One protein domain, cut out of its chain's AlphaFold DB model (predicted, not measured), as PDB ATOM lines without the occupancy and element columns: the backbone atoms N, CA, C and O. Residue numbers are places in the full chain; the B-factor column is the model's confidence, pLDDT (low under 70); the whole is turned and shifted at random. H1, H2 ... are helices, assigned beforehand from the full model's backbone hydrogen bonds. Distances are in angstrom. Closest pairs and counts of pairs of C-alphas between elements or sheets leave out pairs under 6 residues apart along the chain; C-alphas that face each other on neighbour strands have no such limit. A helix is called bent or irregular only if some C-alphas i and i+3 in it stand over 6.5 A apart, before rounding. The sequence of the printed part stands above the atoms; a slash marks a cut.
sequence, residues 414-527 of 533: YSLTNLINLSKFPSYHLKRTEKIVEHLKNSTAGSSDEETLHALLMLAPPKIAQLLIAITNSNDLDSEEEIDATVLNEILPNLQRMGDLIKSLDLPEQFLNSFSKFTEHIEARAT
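What this domain is: This is residues 414 to 527 of the 533 residues of an uncharacterized protein of Fluoribacter gormanii (UniProt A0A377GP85). Three long helices, H6, H5 and H2, run side by side lengthwise in one loosely formed layer, with H5 in the middle, and the three shorter helices H1, H4 and H3 make a second layer over one face of it. H4 runs across the direction of H6, with H1 and H3 to either side of it. The printed part has 114 residues with six named helices, H1 to H6 in chain order, and no named strand; the class is all helix. It is compact, with a radius of gyration of the C-alphas of 14.0 A, and elongated, spanning 43 by 27 by 21 A.

How they stand to each other: The helices are H1, residues 416 to 423, H2, 427 to 443, H3, 449 to 459, H4, 462 to 473, H5, 485 to 503, and H6, 509 to 524. H1 touches H4 at a steep tilt of 40 degrees, opposite ways; the closest C-alphas are those of Leu 422 and Leu 467, 5.8 A apart. H1 also touches residues 491 to 495 of H5, closest at the C-alphas of Ser 423 and Ile 491, 5.7 A. H2 and H3 form a helical hairpin at a steep tilt of 41 degrees, closest at the C-alphas of Ile 436 and Leu 459, 6.9 A. With residues 430 to 437, H2 touches H5 at a shallow tilt of 13 degrees, the same way; the closest C-alphas are those of Glu 434 and Leu 501, 6.8 A apart. H3 and H4 form a helical hairpin, closest at the C-alphas of Leu 457 and Ala 465, 5.1 A; their shallow tilt of 34.8 degrees is only just short of steep. H4 touches H6 with residues 468 to 472, about perpendicular at 86 degrees, closest at the C-alphas of Thr 472 and Ser 514, 5.5 A. H5 and H6 form a helical hairpin at a shallow tilt of 22 degrees, closest at the C-alphas of Leu 495 and Thr 519, 6.5 A. H3 is apart from H5 and H6. Every O i to N i+4 pair is within hydrogen-bond range in H1, H2, H3, H4 and H6, and 13 of 15 are in H5.

Where its parts are: H1 begins at C-alpha 416, (134.972, 91.941, 101.309), and is 10.4 A long. H2 is 24.4 A, H3 15.5 A and H4 16.3 A long. H5, 26.3 A, begins at C-alpha 485, (146.084, 92.764, 110.710); it has a kink of 29 degrees near residue 492 and is irregular, with C-alphas 490 and 493 7.1 A apart. H6, 22.1 A, ends at C-alpha 524, (137.190, 85.878, 113.765).

The domain as a whole: The two C-alphas farthest apart are those of Gly 446 and Asp 484, 43.5 A. The printed part has no cut; the link from H4 to H5, 11 residues, is long, and the other links are tight. The mean pLDDT of the printed part is 84.3, and residues 444 to 446, 474 to 482 and 526 to 527 are under 70.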
ATOM      1  N   TYR A 414     128.801  93.742  96.912       81.62
ATOM      2  CA  TYR A 414     129.941  94.155  97.722       81.62
ATOM      3  C   TYR A 414     130.893  92.980  97.941       81.62
ATOM      4  O   TYR A 414     130.522  91.977  98.540       81.62
ATOM      5  N   SER A 415     132.139  93.111  97.478       78.44
ATOM      6  CA  SER A 415     133.221  92.226  97.913       78.44
ATOM      7  C   SER A 415     133.657  92.573  99.339       78.44
ATOM      8  O   SER A 415     133.423  93.689  99.819       78.44
ATOM      9  N   LEU A 416     134.373  91.663 100.002       79.44
ATOM     10  CA  LEU A 416     134.972  91.941 101.309       79.44
ATOM     11  C   LEU A 416     135.877  93.180 101.262       79.44
ATOM     12  O   LEU A 416     135.793  94.047 102.129       79.44
ATOM     13  N   THR A 417     136.692  93.308 100.213       80.25
ATOM     14  CA  THR A 417     137.543  94.488 100.001       80.25
ATOM     15  C   THR A 417     136.717  95.781  99.940       80.25
ATOM     16  O   THR A 417     137.119  96.802 100.505       80.25
ATOM     17  N   ASN A 418     135.543  95.763  99.297       81.00
ATOM     18  CA  ASN A 418     134.644  96.919  99.268       81.00
ATOM     19  C   ASN A 418     134.113  97.248 100.672       81.00
ATOM     20  O   ASN A 418     134.166  98.410 101.076       81.00
ATOM     21  N   LEU A 419     133.671  96.246 101.437       85.19
ATOM     22  CA  LEU A 419     133.174  96.429 102.808       85.19
ATOM     23  C   LEU A 419     134.253  96.959 103.762       85.19
ATOM     24  O   LEU A 419     133.994  97.874 104.545       85.19
ATOM     25  N   ILE A 420     135.485  96.459 103.655       84.81
ATOM     26  CA  ILE A 420     136.640  96.964 104.411       84.81
ATOM     27  C   ILE A 420     136.874  98.443 104.091       84.81
ATOM     28  O   ILE A 420     136.983  99.270 104.995       84.81
ATOM     29  N   ASN A 421     136.894  98.811 102.809       85.38
ATOM     30  CA  ASN A 421     137.092 100.202 102.391       85.38
ATOM     31  C   ASN A 421     135.946 101.131 102.828       85.38
ATOM     32  O   ASN A 421     136.180 102.306 103.151       85.38
ATOM     33  N   LEU A 422     134.710 100.623 102.867       88.38
ATOM     34  CA  LEU A 422     133.560 101.341 103.415       88.38
ATOM     35  C   LEU A 422     133.677 101.533 104.927       88.38
ATOM     36  O   LEU A 422     133.337 102.606 105.413       88.38
ATOM     37  N   SER A 423     134.251 100.565 105.640       87.69
ATOM     38  CA  SER A 423     134.492 100.622 107.090       87.69
ATOM     39  C   SER A 423     135.591 101.618 107.488       87.69
ATOM     40  O   SER A 423     135.646 102.071 108.631       87.69
ATOM     41  N   LYS A 424     136.441 102.038 106.541       87.12
ATOM     42  CA  LYS A 424     137.430 103.115 106.728       87.12
ATOM     43  C   LYS A 424     136.781 104.493 106.615       87.12
ATOM     44  O   LYS A 424     136.977 105.209 105.626       87.12
ATOM     45  N   PHE A 425     135.948 104.873 107.577       83.56
ATOM     46  CA  PHE A 425     135.318 106.195 107.602       83.56
ATOM     47  C   PHE A 425     135.950 107.124 108.654       83.56
ATOM     48  O   PHE A 425     136.234 106.704 109.774       83.56
ATOM     49  N   PRO A 426     136.154 108.414 108.323       84.00
ATOM     50  CA  PRO A 426     136.604 109.417 109.283       84.00
ATOM     51  C   PRO A 426     135.728 109.524 110.541       84.00
ATOM     52  O   PRO A 426     134.499 109.460 110.464       84.00
ATOM     53  N   SER A 427     136.339 109.836 111.688       85.06
ATOM     54  CA  SER A 427     135.643 109.945 112.984       85.06
ATOM     55  C   SER A 427     134.511 110.982 113.009       85.06
ATOM     56  O   SER A 427     133.606 110.884 113.836       85.06
ATOM     57  N   TYR A 428     134.534 111.986 112.124       88.56
ATOM     58  CA  TYR A 428     133.452 112.970 112.033       88.56
ATOM     59  C   TYR A 428     132.146 112.363 111.497       88.56
ATOM     60  O   TYR A 428     131.076 112.804 111.909       88.56
ATOM     61  N   HIS A 429     132.213 111.348 110.624       89.94
ATOM     62  CA  HIS A 429     131.016 110.634 110.173       89.94
ATOM     63  C   HIS A 429     130.381 109.887 111.336       89.94
ATOM     64  O   HIS A 429     129.178 110.001 111.530       89.94
ATOM     65  N   LEU A 430     131.197 109.216 112.155       88.25
ATOM     66  CA  LEU A 430     130.728 108.503 113.338       88.25
ATOM     67  C   LEU A 430     130.057 109.453 114.337       88.25
ATOM     68  O   LEU A 430     128.915 109.228 114.708       88.25
ATOM     69  N   LYS A 431     130.704 110.579 114.678       90.69
ATOM     70  CA  LYS A 431     130.110 111.611 115.552       90.69
ATOM     71  C   LYS A 431     128.795 112.174 115.006       90.69
ATOM     72  O   LYS A 431     127.913 112.541 115.776       90.69
ATOM     73  N   ARG A 432     128.666 112.304 113.681       93.25
ATOM     74  CA  ARG A 432     127.415 112.742 113.050       93.25
ATOM     75  C   ARG A 432     126.336 111.668 113.180       93.25
ATOM     76  O   ARG A 432     125.218 112.008 113.545       93.25
ATOM     77  N   THR A 433     126.678 110.403 112.946       93.44
ATOM     78  CA  THR A 433     125.765 109.270 113.142       93.44
ATOM     79  C   THR A 433     125.315 109.145 114.595       93.44
ATOM     80  O   THR A 433     124.136 108.932 114.831       93.44
ATOM     81  N   GLU A 434     126.192 109.370 115.575       93.00
ATOM     82  CA  GLU A 434     125.830 109.382 117.002       93.00
ATOM     83  C   GLU A 434     124.723 110.387 117.317       93.00
ATOM     84  O   GLU A 434     123.733 110.036 117.952       93.00
ATOM     85  N   LYS A 435     124.857 111.618 116.809       93.88
ATOM     86  CA  LYS A 435     123.832 112.658 116.970       93.88
ATOM     87  C   LYS A 435     122.511 112.280 116.304       93.88
ATOM     88  O   LYS A 435     121.454 112.594 116.835       93.88
ATOM     89  N   ILE A 436     122.571 111.624 115.144       94.50
ATOM     90  CA  ILE A 436     121.381 111.135 114.436       94.50
ATOM     91  C   ILE A 436     120.694 110.047 115.262       94.50
ATOM     92  O   ILE A 436     119.495 110.127 115.486       94.50
ATOM     93  N   VAL A 437     121.450 109.071 115.765       92.94
ATOM     94  CA  VAL A 437     120.933 107.990 116.617       92.94
ATOM     95  C   VAL A 437     120.291 108.553 117.886       92.94
ATOM     96  O   VAL A 437     119.183 108.161 118.237       92.94
ATOM     97  N   GLU A 438     120.944 109.499 118.562       91.88
ATOM     98  CA  GLU A 438     120.389 110.166 119.744       91.88
ATOM     99  C   GLU A 438     119.100 110.935 119.422       91.88
ATOM    100  O   GLU A 438     118.128 110.863 120.172       91.88
ATOM    101  N   HIS A 439     119.062 111.630 118.285       91.00
ATOM    102  CA  HIS A 439     117.858 112.308 117.821       91.00
ATOM    103  C   HIS A 439     116.716 111.322 117.547       91.00
ATOM    104  O   HIS A 439     115.603 111.552 118.018       91.00
ATOM    105  N   LEU A 440     116.988 110.217 116.849       91.31
ATOM    106  CA  LEU A 440     115.980 109.212 116.512       91.31
ATOM    107  C   LEU A 440     115.407 108.558 117.771       91.31
ATOM    108  O   LEU A 440     114.196 108.581 117.933       91.31
ATOM    109  N   LYS A 441     116.242 108.142 118.734       86.81
ATOM    110  CA  LYS A 441     115.778 107.606 120.034       86.81
ATOM    111  C   LYS A 441     114.726 108.472 120.723       86.81
ATOM    112  O   LYS A 441     113.814 107.953 121.355       86.81
ATOM    113  N   ASN A 442     114.895 109.789 120.635       81.69
ATOM    114  CA  ASN A 442     114.024 110.752 121.297       81.69
ATOM    115  C   ASN A 442     112.796 111.133 120.451       81.69
ATOM    116  O   ASN A 442     111.840 111.676 121.001       81.69
ATOM    117  N   SER A 443     112.823 110.880 119.139       77.69
ATOM    118  CA  SER A 443     111.841 111.405 118.174       77.69
ATOM    119  C   SER A 443     110.946 110.330 117.551       77.69
ATOM    120  O   SER A 443     109.871 110.659 117.062       77.69
ATOM    121  N   THR A 444     111.346 109.056 117.580       66.94
ATOM    122  CA  THR A 444     110.634 107.934 116.939       66.94
ATOM    123  C   THR A 444     109.735 107.151 117.905       66.94
ATOM    124  O   THR A 444     109.430 105.981 117.689       66.94
ATOM    125  N   ALA A 445     109.292 107.772 119.003       64.06
ATOM    126  CA  ALA A 445     108.423 107.118 119.979       64.06
ATOM    127  C   ALA A 445     107.081 106.702 119.334       64.06
ATOM    128  O   ALA A 445     106.207 107.539 119.112       64.06
ATOM    129  N   GLY A 446     106.922 105.404 119.053       65.06
ATOM    130  CA  GLY A 446     105.717 104.821 118.452       65.06
ATOM    131  C   GLY A 446     105.757 104.600 116.934       65.06
ATOM    132  O   GLY A 446     104.738 104.177 116.393       65.06
ATOM    133  N   SER A 447     106.879 104.857 116.251       76.81
ATOM    134  CA  SER A 447     107.065 104.425 114.856       76.81
ATOM    135  C   SER A 447     107.462 102.952 114.777       76.81
ATOM    136  O   SER A 447     107.961 102.383 115.748       76.81
ATOM    137  N   SER A 448     107.271 102.339 113.611       85.56
ATOM    138  CA  SER A 448     107.780 100.988 113.352       85.56
ATOM    139  C   SER A 448     109.316 100.944 113.319       85.56
ATOM    140  O   SER A 448     110.000 101.958 113.128       85.56
ATOM    141  N   ASP A 449     109.863  99.746 113.501       86.50
ATOM    142  CA  ASP A 449     111.291  99.454 113.367       86.50
ATOM    143  C   ASP A 449     111.802  99.751 111.945       86.50
ATOM    144  O   ASP A 449     112.851 100.375 111.771       86.50
ATOM    145  N   GLU A 450     111.018  99.406 110.921       88.81
ATOM    146  CA  GLU A 450     111.299  99.710 109.511       88.81
ATOM    147  C   GLU A 450     111.335 101.221 109.221       88.81
ATOM    148  O   GLU A 450     112.235 101.707 108.531       88.81
ATOM    149  N   GLU A 451     110.409 102.003 109.786       88.75
ATOM    150  CA  GLU A 451     110.429 103.469 109.663       88.75
ATOM    151  C   GLU A 451     111.667 104.074 110.336       88.75
ATOM    152  O   GLU A 451     112.287 104.996 109.794       88.75
ATOM    153  N   THR A 452     112.073 103.531 111.487       90.12
ATOM    154  CA  THR A 452     113.278 103.966 112.207       90.12
ATOM    155  C   THR A 452     114.543 103.653 111.406       90.12
ATOM    156  O   THR A 452     115.429 104.507 111.286       90.12
ATOM    157  N   LEU A 453     114.620 102.464 110.796       92.12
ATOM    158  CA  LEU A 453     115.710 102.084 109.896       92.12
ATOM    159  C   LEU A 453     115.763 102.999 108.669       92.12
ATOM    160  O   LEU A 453     116.830 103.513 108.325       92.12
ATOM    161  N   HIS A 454     114.618 103.260 108.039       91.69
ATOM    162  CA  HIS A 454     114.541 104.164 106.898       91.69
ATOM    163  C   HIS A 454     115.001 105.581 107.277       91.69
ATOM    164  O   HIS A 454     115.784 106.196 106.547       91.69
ATOM    165  N   ALA A 455     114.557 106.116 108.417       92.31
ATOM    166  CA  ALA A 455     114.973 107.435 108.889       92.31
ATOM    167  C   ALA A 455     116.487 107.498 109.151       92.31
ATOM    168  O   ALA A 455     117.152 108.454 108.745       92.31
ATOM    169  N   LEU A 456     117.057 106.450 109.758       94.44
ATOM    170  CA  LEU A 456     118.500 106.335 109.966       94.44
ATOM    171  C   LEU A 456     119.264 106.387 108.638       94.44
ATOM    172  O   LEU A 456     120.209 107.167 108.517       94.44
ATOM    173  N   LEU A 457     118.858 105.593 107.644       94.88
ATOM    174  CA  LEU A 457     119.531 105.532 106.343       94.88
ATOM    175  C   LEU A 457     119.460 106.865 105.581       94.88
ATOM    176  O   LEU A 457     120.444 107.255 104.953       94.88
ATOM    177  N   MET A 458     118.341 107.588 105.676       93.69
ATOM    178  CA  MET A 458     118.156 108.894 105.026       93.69
ATOM    179  C   MET A 458     119.012 110.005 105.643       93.69
ATOM    180  O   MET A 458     119.490 110.891 104.932       93.69
ATOM    181  N   LEU A 459     119.207 109.974 106.964       93.44
ATOM    182  CA  LEU A 459     119.940 111.008 107.700       93.44
ATOM    183  C   LEU A 459     121.444 110.722 107.790       93.44
ATOM    184  O   LEU A 459     122.254 111.654 107.905       93.44
ATOM    185  N   ALA A 460     121.828 109.443 107.775       93.81
ATOM    186  CA  ALA A 460     123.212 109.017 107.898       93.81
ATOM    187  C   ALA A 460     124.078 109.558 106.745       93.81
ATOM    188  O   ALA A 460     123.613 109.744 105.620       93.81
ATOM    189  N   PRO A 461     125.382 109.795 106.979       94.12
ATOM    190  CA  PRO A 461     126.290 110.108 105.884       94.12
ATOM    191  C   PRO A 461     126.270 109.004 104.806       94.12
ATOM    192  O   PRO A 461     126.262 107.831 105.183       94.12
ATOM    193  N   PRO A 462     126.380 109.332 103.500       92.00
ATOM    194  CA  PRO A 462     126.257 108.356 102.409       92.00
ATOM    195  C   PRO A 462     127.117 107.106 102.587       92.00
ATOM    196  O   PRO A 462     126.644 105.991 102.413       92.00
ATOM    197  N   LYS A 463     128.378 107.287 103.002       91.75
ATOM    198  CA  LYS A 463     129.320 106.184 103.231       91.75
ATOM    199  C   LYS A 463     128.866 105.240 104.355       91.75
ATOM    200  O   LYS A 463     129.110 104.043 104.270       91.75
ATOM    201  N   ILE A 464     128.205 105.772 105.388       93.69
ATOM    202  CA  ILE A 464     127.647 104.979 106.490       93.69
ATOM    203  C   ILE A 464     126.378 104.266 106.032       93.69
ATOM    204  O   ILE A 464     126.285 103.061 106.216       93.69
ATOM    205  N   ALA A 465     125.443 104.970 105.386       94.75
ATOM    206  CA  ALA A 465     124.228 104.352 104.851       94.75
ATOM    207  C   ALA A 465     124.555 103.207 103.877       94.75
ATOM    208  O   ALA A 465     123.991 102.121 103.978       94.75
ATOM    209  N   GLN A 466     125.544 103.419 103.001       93.56
ATOM    210  CA  GLN A 466     126.048 102.393 102.096       93.56
ATOM    211  C   GLN A 466     126.620 101.189 102.847       93.56
ATOM    212  O   GLN A 466     126.315 100.063 102.480       93.56
ATOM    213  N   LEU A 467     127.430 101.404 103.891       92.56
ATOM    214  CA  LEU A 467     127.976 100.318 104.709       92.56
ATOM    215  C   LEU A 467     126.863  99.501 105.377       92.56
ATOM    216  O   LEU A 467     126.913  98.276 105.337       92.56
ATOM    217  N   LEU A 468     125.866 100.172 105.964       92.56
ATOM    218  CA  LEU A 468     124.737  99.514 106.624       92.56
ATOM    219  C   LEU A 468     123.961  98.633 105.636       92.56
ATOM    220  O   LEU A 468     123.810  97.443 105.887       92.56
ATOM    221  N   ILE A 469     123.572  99.185 104.481       92.50
ATOM    222  CA  ILE A 469     122.890  98.440 103.410       92.50
ATOM    223  C   ILE A 469     123.748  97.274 102.908       92.50
ATOM    224  O   ILE A 469     123.267  96.150 102.763       92.50
ATOM    225  N   ALA A 470     125.032  97.529 102.656       90.19
ATOM    226  CA  ALA A 470     125.947  96.528 102.137       90.19
ATOM    227  C   ALA A 470     126.062  95.325 103.079       90.19
ATOM    228  O   ALA A 470     126.021  94.187 102.617       90.19
ATOM    229  N   ILE A 471     126.159  95.559 104.390       88.69
ATOM    230  CA  ILE A 471     126.228  94.500 105.402       88.69
ATOM    231  C   ILE A 471     124.929  93.690 105.449       88.69
ATOM    232  O   ILE A 471     124.982  92.466 105.525       88.69
ATOM    233  N   THR A 472     123.769  94.341 105.357       84.44
ATOM    234  CA  THR A 472     122.471  93.648 105.349       84.44
ATOM    235  C   THR A 472     122.301  92.748 104.127       84.44
ATOM    236  O   THR A 472     121.742  91.660 104.250       84.44
ATOM    237  N   ASN A 473     122.822  93.170 102.973       79.62
ATOM    238  CA  ASN A 473     122.710  92.433 101.713       79.62
ATOM    239  C   ASN A 473     123.822  91.383 101.513       79.62
ATOM    240  O   ASN A 473     123.697  90.508 100.656       79.62
ATOM    241  N   SER A 474     124.912  91.447 102.283       69.81
ATOM    242  CA  SER A 474     126.057  90.534 102.158       69.81
ATOM    243  C   SER A 474     125.810  89.233 102.925       69.81
ATOM    244  O   SER A 474     126.329  89.043 104.022       69.81
ATOM    245  N   ASN A 475     125.018  88.324 102.348       54.41
ATOM    246  CA  ASN A 475     124.718  87.025 102.968       54.41
ATOM    247  C   ASN A 475     125.871  86.003 102.898       54.41
ATOM    248  O   ASN A 475     125.885  85.087 103.711       54.41
ATOM    249  N   ASP A 476     126.852  86.174 102.003       53.91
ATOM    250  CA  ASP A 476     127.933  85.201 101.779       53.91
ATOM    251  C   ASP A 476     129.275  85.899 101.507       53.91
ATOM    252  O   ASP A 476     129.689  86.092 100.363       53.91
ATOM    253  N   LEU A 477     129.980  86.306 102.568       59.94
ATOM    254  CA  LEU A 477     131.368  86.752 102.429       59.94
ATOM    255  C   LEU A 477     132.286  85.545 102.299       59.94
ATOM    256  O   LEU A 477     132.452  84.792 103.261       59.94
ATOM    257  N   ASP A 478     132.910  85.421 101.129       56.12
ATOM    258  CA  ASP A 478     133.772  84.302 100.762       56.12
ATOM    259  C   ASP A 478     134.798  84.000 101.864       56.12
ATOM    260  O   ASP A 478     135.551  84.879 102.304       56.12
ATOM    261  N   SER A 479     134.752  82.775 102.391       54.50
ATOM    262  CA  SER A 479     135.372  82.387 103.669       54.50
ATOM    263  C   SER A 479     136.907  82.340 103.640       54.50
ATOM    264  O   SER A 479     137.540  82.209 104.692       54.50
ATOM    265  N   GLU A 480     137.496  82.483 102.450       58.59
ATOM    266  CA  GLU A 480     138.919  82.255 102.184       58.59
ATOM    267  C   GLU A 480     139.760  83.542 102.071       58.59
ATOM    268  O   GLU A 480     140.985  83.464 102.136       58.59
ATOM    269  N   GLU A 481     139.153  84.733 101.964       66.00
ATOM    270  CA  GLU A 481     139.912  85.995 101.878       66.00
ATOM    271  C   GLU A 481     140.464  86.447 103.251       66.00
ATOM    272  O   GLU A 481     139.708  86.732 104.189       66.00
ATOM    273  N   GLU A 482     141.792  86.549 103.367       69.81
ATOM    274  CA  GLU A 482     142.488  87.072 104.553       69.81
ATOM    275  C   GLU A 482     142.487  88.611 104.602       69.81
ATOM    276  O   GLU A 482     142.550  89.291 103.576       69.81
ATOM    277  N   ILE A 483     142.441  89.172 105.816       73.19
ATOM    278  CA  ILE A 483     142.493  90.620 106.063       73.19
ATOM    279  C   ILE A 483     143.806  90.943 106.770       73.19
ATOM    280  O   ILE A 483     144.113  90.355 107.804       73.19
ATOM    281  N   ASP A 484     144.556  91.914 106.246       79.69
ATOM    282  CA  ASP A 484     145.769  92.416 106.895       79.69
ATOM    283  C   ASP A 484     145.475  92.904 108.328       79.69
ATOM    284  O   ASP A 484     144.552  93.691 108.561       79.69
ATOM    285  N   ALA A 485     146.289  92.469 109.292       79.06
ATOM    286  CA  ALA A 485     146.084  92.764 110.710       79.06
ATOM    287  C   ALA A 485     146.103  94.273 111.028       79.06
ATOM    288  O   ALA A 485     145.399  94.734 111.928       79.06
ATOM    289  N   THR A 486     146.872  95.069 110.280       82.25
ATOM    290  CA  THR A 486     146.920  96.531 110.440       82.25
ATOM    291  C   THR A 486     145.610  97.160 109.985       82.25
ATOM    292  O   THR A 486     145.050  98.002 110.686       82.25
ATOM    293  N   VAL A 487     145.092  96.718 108.835       83.69
ATOM    294  CA  VAL A 487     143.791  97.159 108.308       83.69
ATOM    295  C   VAL A 487     142.658  96.771 109.254       83.69
ATOM    296  O   VAL A 487     141.734  97.552 109.468       83.69
ATOM    297  N   LEU A 488     142.743  95.592 109.858       82.00
ATOM    298  CA  LEU A 488     141.752  95.106 110.803       82.00
ATOM    299  C   LEU A 488     141.706  95.936 112.093       82.00
ATOM    300  O   LEU A 488     140.630  96.372 112.504       82.00
ATOM    301  N   ASN A 489     142.872  96.231 112.675       83.25
ATOM    302  CA  ASN A 489     143.000  97.106 113.845       83.25
ATOM    303  C   ASN A 489     142.490  98.534 113.578       83.25
ATOM    304  O   ASN A 489     142.055  99.219 114.500       83.25
ATOM    305  N   GLU A 490     142.528  98.981 112.320       85.00
ATOM    306  CA  GLU A 490     141.988 100.273 111.892       85.00
ATOM    307  C   GLU A 490     140.446 100.279 111.854       85.00
ATOM    308  O   GLU A 490     139.823 101.259 112.268       85.00
ATOM    309  N   ILE A 491     139.816  99.206 111.357       88.56
ATOM    310  CA  ILE A 491     138.367  99.187 111.082       88.56
ATOM    311  C   ILE A 491     137.518  98.632 112.232       88.56
ATOM    312  O   ILE A 491     136.399  99.107 112.434       88.56
ATOM    313  N   LEU A 492     138.020  97.652 112.990       87.81
ATOM    314  CA  LEU A 492     137.223  96.913 113.976       87.81
ATOM    315  C   LEU A 492     136.642  97.812 115.087       87.81
ATOM    316  O   LEU A 492     135.441  97.701 115.342       87.81
ATOM    317  N   PRO A 493     137.391  98.769 115.679       88.50
ATOM    318  CA  PRO A 493     136.830  99.663 116.696       88.50
ATOM    319  C   PRO A 493     135.667 100.516 116.175       88.50
ATOM    320  O   PRO A 493     134.711 100.796 116.899       88.50
ATOM    321  N   ASN A 494     135.728 100.926 114.904       87.69
ATOM    322  CA  ASN A 494     134.666 101.705 114.272       87.69
ATOM    323  C   ASN A 494     133.420 100.850 114.016       87.69
ATOM    324  O   ASN A 494     132.308 101.335 114.220       87.69
ATOM    325  N   LEU A 495     133.598  99.593 113.597       88.88
ATOM    326  CA  LEU A 495     132.501  98.642 113.398       88.88
ATOM    327  C   LEU A 495     131.807  98.294 114.716       88.88
ATOM    328  O   LEU A 495     130.585  98.377 114.785       88.88
ATOM    329  N   GLN A 496     132.571  98.000 115.771       89.50
ATOM    330  CA  GLN A 496     132.029  97.715 117.103       89.50
ATOM    331  C   GLN A 496     131.230  98.903 117.645       89.50
ATOM    332  O   GLN A 496     130.063  98.755 118.002       89.50
ATOM    333  N   ARG A 497     131.807 100.113 117.598       89.75
ATOM    334  CA  ARG A 497     131.108 101.330 118.030       89.75
ATOM    335  C   ARG A 497     129.855 101.605 117.201       89.75
ATOM    336  O   ARG A 497     128.849 102.024 117.759       89.75
ATOM    337  N   MET A 498     129.885 101.363 115.889       90.56
ATOM    338  CA  MET A 498     128.682 101.468 115.057       90.56
ATOM    339  C   MET A 498     127.625 100.437 115.466       90.56
ATOM    340  O   MET A 498     126.456 100.794 115.586       90.56
ATOM    341  N   GLY A 499     128.037  99.195 115.730       89.69
ATOM    342  CA  GLY A 499     127.178  98.119 116.221       89.69
ATOM    343  C   GLY A 499     126.461  98.490 117.519       89.69
ATOM    344  O   GLY A 499     125.251  98.311 117.625       89.69
ATOM    345  N   ASP A 500     127.178  99.077 118.477       89.75
ATOM    346  CA  ASP A 500     126.595  99.544 119.740       89.75
ATOM    347  C   ASP A 500     125.594 100.689 119.529       89.75
ATOM    348  O   ASP A 500     124.537 100.731 120.165       89.75
ATOM    349  N   LEU A 501     125.894 101.606 118.603       90.00
ATOM    350  CA  LEU A 501     124.995 102.707 118.266       90.00
ATOM    351  C   LEU A 501     123.690 102.205 117.648       90.00
ATOM    352  O   LEU A 501     122.621 102.611 118.099       90.00
ATOM    353  N   ILE A 502     123.745 101.308 116.665       89.56
ATOM    354  CA  ILE A 502     122.529 100.811 116.005       89.56
ATOM    355  C   ILE A 502     121.715  99.874 116.907       89.56
ATOM    356  O   ILE A 502     120.495  99.947 116.876       89.56
ATOM    357  N   LYS A 503     122.354  99.074 117.780       89.19
ATOM    358  CA  LYS A 503     121.663  98.228 118.780       89.19
ATOM    359  C   LYS A 503     120.833  99.031 119.774       89.19
ATOM    360  O   LYS A 503     119.958  98.490 120.440       89.19
ATOM    361  N   SER A 504     121.158 100.308 119.926       87.50
ATOM    362  CA  SER A 504     120.449 101.198 120.831       87.50
ATOM    363  C   SER A 504     119.190 101.826 120.216       87.50
ATOM    364  O   SER A 504     118.489 102.559 120.911       87.50
ATOM    365  N   LEU A 505     118.912 101.552 118.937       87.38
ATOM    366  CA  LEU A 505     117.663 101.873 118.251       87.38
ATOM    367  C   LEU A 505     116.777 100.626 118.159       87.38
ATOM    368  O   LEU A 505     117.281  99.505 118.130       87.38
ATOM    369  N   ASP A 506     115.465 100.838 118.072       85.00
ATOM    370  CA  ASP A 506     114.503  99.783 117.752       85.00
ATOM    371  C   ASP A 506     114.511  99.566 116.228       85.00
ATOM    372  O   ASP A 506     113.917 100.339 115.478       85.00
ATOM    373  N   LEU A 507     115.313  98.603 115.763       90.44
ATOM    374  CA  LEU A 507     115.539  98.292 114.345       90.44
ATOM    375  C   LEU A 507     115.167  96.831 114.052       90.44
ATOM    376  O   LEU A 507     115.261  96.002 114.962       90.44
ATOM    377  N   PRO A 508     114.854  96.479 112.787       91.38
ATOM    378  CA  PRO A 508     114.465  95.121 112.428       91.38
ATOM    379  C   PRO A 508     115.504  94.082 112.861       91.38
ATOM    380  O   PRO A 508     116.709  94.240 112.631       91.38
ATOM    381  N   GLU A 509     115.047  92.974 113.450       90.25
ATOM    382  CA  GLU A 509     115.935  91.956 114.032       90.25
ATOM    383  C   GLU A 509     116.916  91.385 112.995       90.25
ATOM    384  O   GLU A 509     118.099  91.184 113.273       90.25
ATOM    385  N   GLN A 510     116.449  91.184 111.759       88.69
ATOM    386  CA  GLN A 510     117.282  90.717 110.652       88.69
ATOM    387  C   GLN A 510     118.460  91.665 110.384       88.69
ATOM    388  O   GLN A 510     119.582  91.201 110.182       88.69
ATOM    389  N   PHE A 511     118.228  92.979 110.423       90.25
ATOM    390  CA  PHE A 511     119.260  93.988 110.200       90.25
ATOM    391  C   PHE A 511     120.333  93.938 111.296       90.25
ATOM    392  O   PHE A 511     121.529  93.858 110.998       90.25
ATOM    393  N   LEU A 512     119.905  93.915 112.562       90.06
ATOM    394  CA  LEU A 512     120.803  93.829 113.716       90.06
ATOM    395  C   LEU A 512     121.624  92.530 113.700       90.06
ATOM    396  O   LEU A 512     122.835  92.556 113.936       90.06
ATOM    397  N   ASN A 513     120.984  91.409 113.357       89.75
ATOM    398  CA  ASN A 513     121.627  90.102 113.251       89.75
ATOM    399  C   ASN A 513     122.680  90.067 112.133       89.75
ATOM    400  O   ASN A 513     123.788  89.581 112.368       89.75
ATOM    401  N   SER A 514     122.380  90.600 110.942       89.25
ATOM    402  CA  SER A 514     123.357  90.686 109.845       89.25
ATOM    403  C   SER A 514     124.576  91.520 110.242       89.25
ATOM    404  O   SER A 514     125.712  91.121 109.979       89.25
ATOM    405  N   PHE A 515     124.368  92.639 110.943       89.75
ATOM    406  CA  PHE A 515     125.469  93.492 111.385       89.75
ATOM    407  C   PHE A 515     126.342  92.846 112.468       89.75
ATOM    408  O   PHE A 515     127.575  92.923 112.390       89.75
ATOM    409  N   SER A 516     125.732  92.176 113.454       88.12
ATOM    410  CA  SER A 516     126.479  91.442 114.487       88.12
ATOM    411  C   SER A 516     127.317  90.331 113.864       88.12
ATOM    412  O   SER A 516     128.528  90.299 114.068       88.12
ATOM    413  N   LYS A 517     126.705  89.499 113.008       87.62
ATOM    414  CA  LYS A 517     127.398  88.411 112.299       87.62
ATOM    415  C   LYS A 517     128.562  88.919 111.459       87.62
ATOM    416  O   LYS A 517     129.629  88.316 111.476       87.62
ATOM    417  N   PHE A 518     128.382  90.025 110.737       87.12
ATOM    418  CA  PHE A 518     129.467  90.627 109.967       87.12
ATOM    419  C   PHE A 518     130.628  91.057 110.869       87.12
ATOM    420  O   PHE A 518     131.777  90.729 110.588       87.12
ATOM    421  N   THR A 519     130.336  91.749 111.970       86.62
ATOM    422  CA  THR A 519     131.365  92.214 112.912       86.62
ATOM    423  C   THR A 519     132.124  91.034 113.526       86.62
ATOM    424  O   THR A 519     133.354  91.034 113.510       86.62
ATOM    425  N   GLU A 520     131.407  89.999 113.970       85.38
ATOM    426  CA  GLU A 520     131.979  88.752 114.496       85.38
ATOM    427  C   GLU A 520     132.838  88.028 113.452       85.38
ATOM    428  O   GLU A 520     133.909  87.517 113.766       85.38
ATOM    429  N   HIS A 521     132.408  88.004 112.189       81.75
ATOM    430  CA  HIS A 521     133.150  87.373 111.097       81.75
ATOM    431  C   HIS A 521     134.459  88.099 110.780       81.75
ATOM    432  O   HIS A 521     135.494  87.462 110.570       81.75
ATOM    433  N   ILE A 522     134.433  89.433 110.775       82.94
ATOM    434  CA  ILE A 522     135.631  90.267 110.618       82.94
ATOM    435  C   ILE A 522     136.586  90.061 111.806       82.94
ATOM    436  O   ILE A 522     137.791  89.915 111.602       82.94
ATOM    437  N   GLU A 523     136.060  89.973 113.030       79.38
ATOM    438  CA  GLU A 523     136.837  89.694 114.244       79.38
ATOM    439  C   GLU A 523     137.438  88.277 114.253       79.38
ATOM    440  O   GLU A 523     138.615  88.104 114.559       79.38
ATOM    441  N   ALA A 524     136.693  87.252 113.837       77.31
ATOM    442  CA  ALA A 524     137.190  85.878 113.765       77.31
ATOM    443  C   ALA A 524     138.361  85.739 112.776       77.31
ATOM    444  O   ALA A 524     139.316  85.000 113.036       77.31
ATOM    445  N   ARG A 525     138.349  86.505 111.677       73.88
ATOM    446  CA  ARG A 525     139.472  86.580 110.725       73.88
ATOM    447  C   ARG A 525     140.728  87.235 111.319       73.88
ATOM    448  O   ARG A 525     141.808  86.988 110.795       73.88
ATOM    449  N   ALA A 526     140.622  87.959 112.440       61.66
ATOM    450  CA  ALA A 526     141.766  88.450 113.225       61.66
ATOM    451  C   ALA A 526     142.547  87.329 113.918       61.66
ATOM    452  O   ALA A 526     143.728  87.480 114.222       61.66
ATOM    453  N   THR A 527     141.860  86.229 114.244       53.34
ATOM    454  CA  THR A 527     142.349  85.220 115.195       53.34
ATOM    455  C   THR A 527     143.005  84.002 114.545       53.34
ATOM    456  O   THR A 527     143.493  83.129 115.264       53.34
TER     457      THR A 527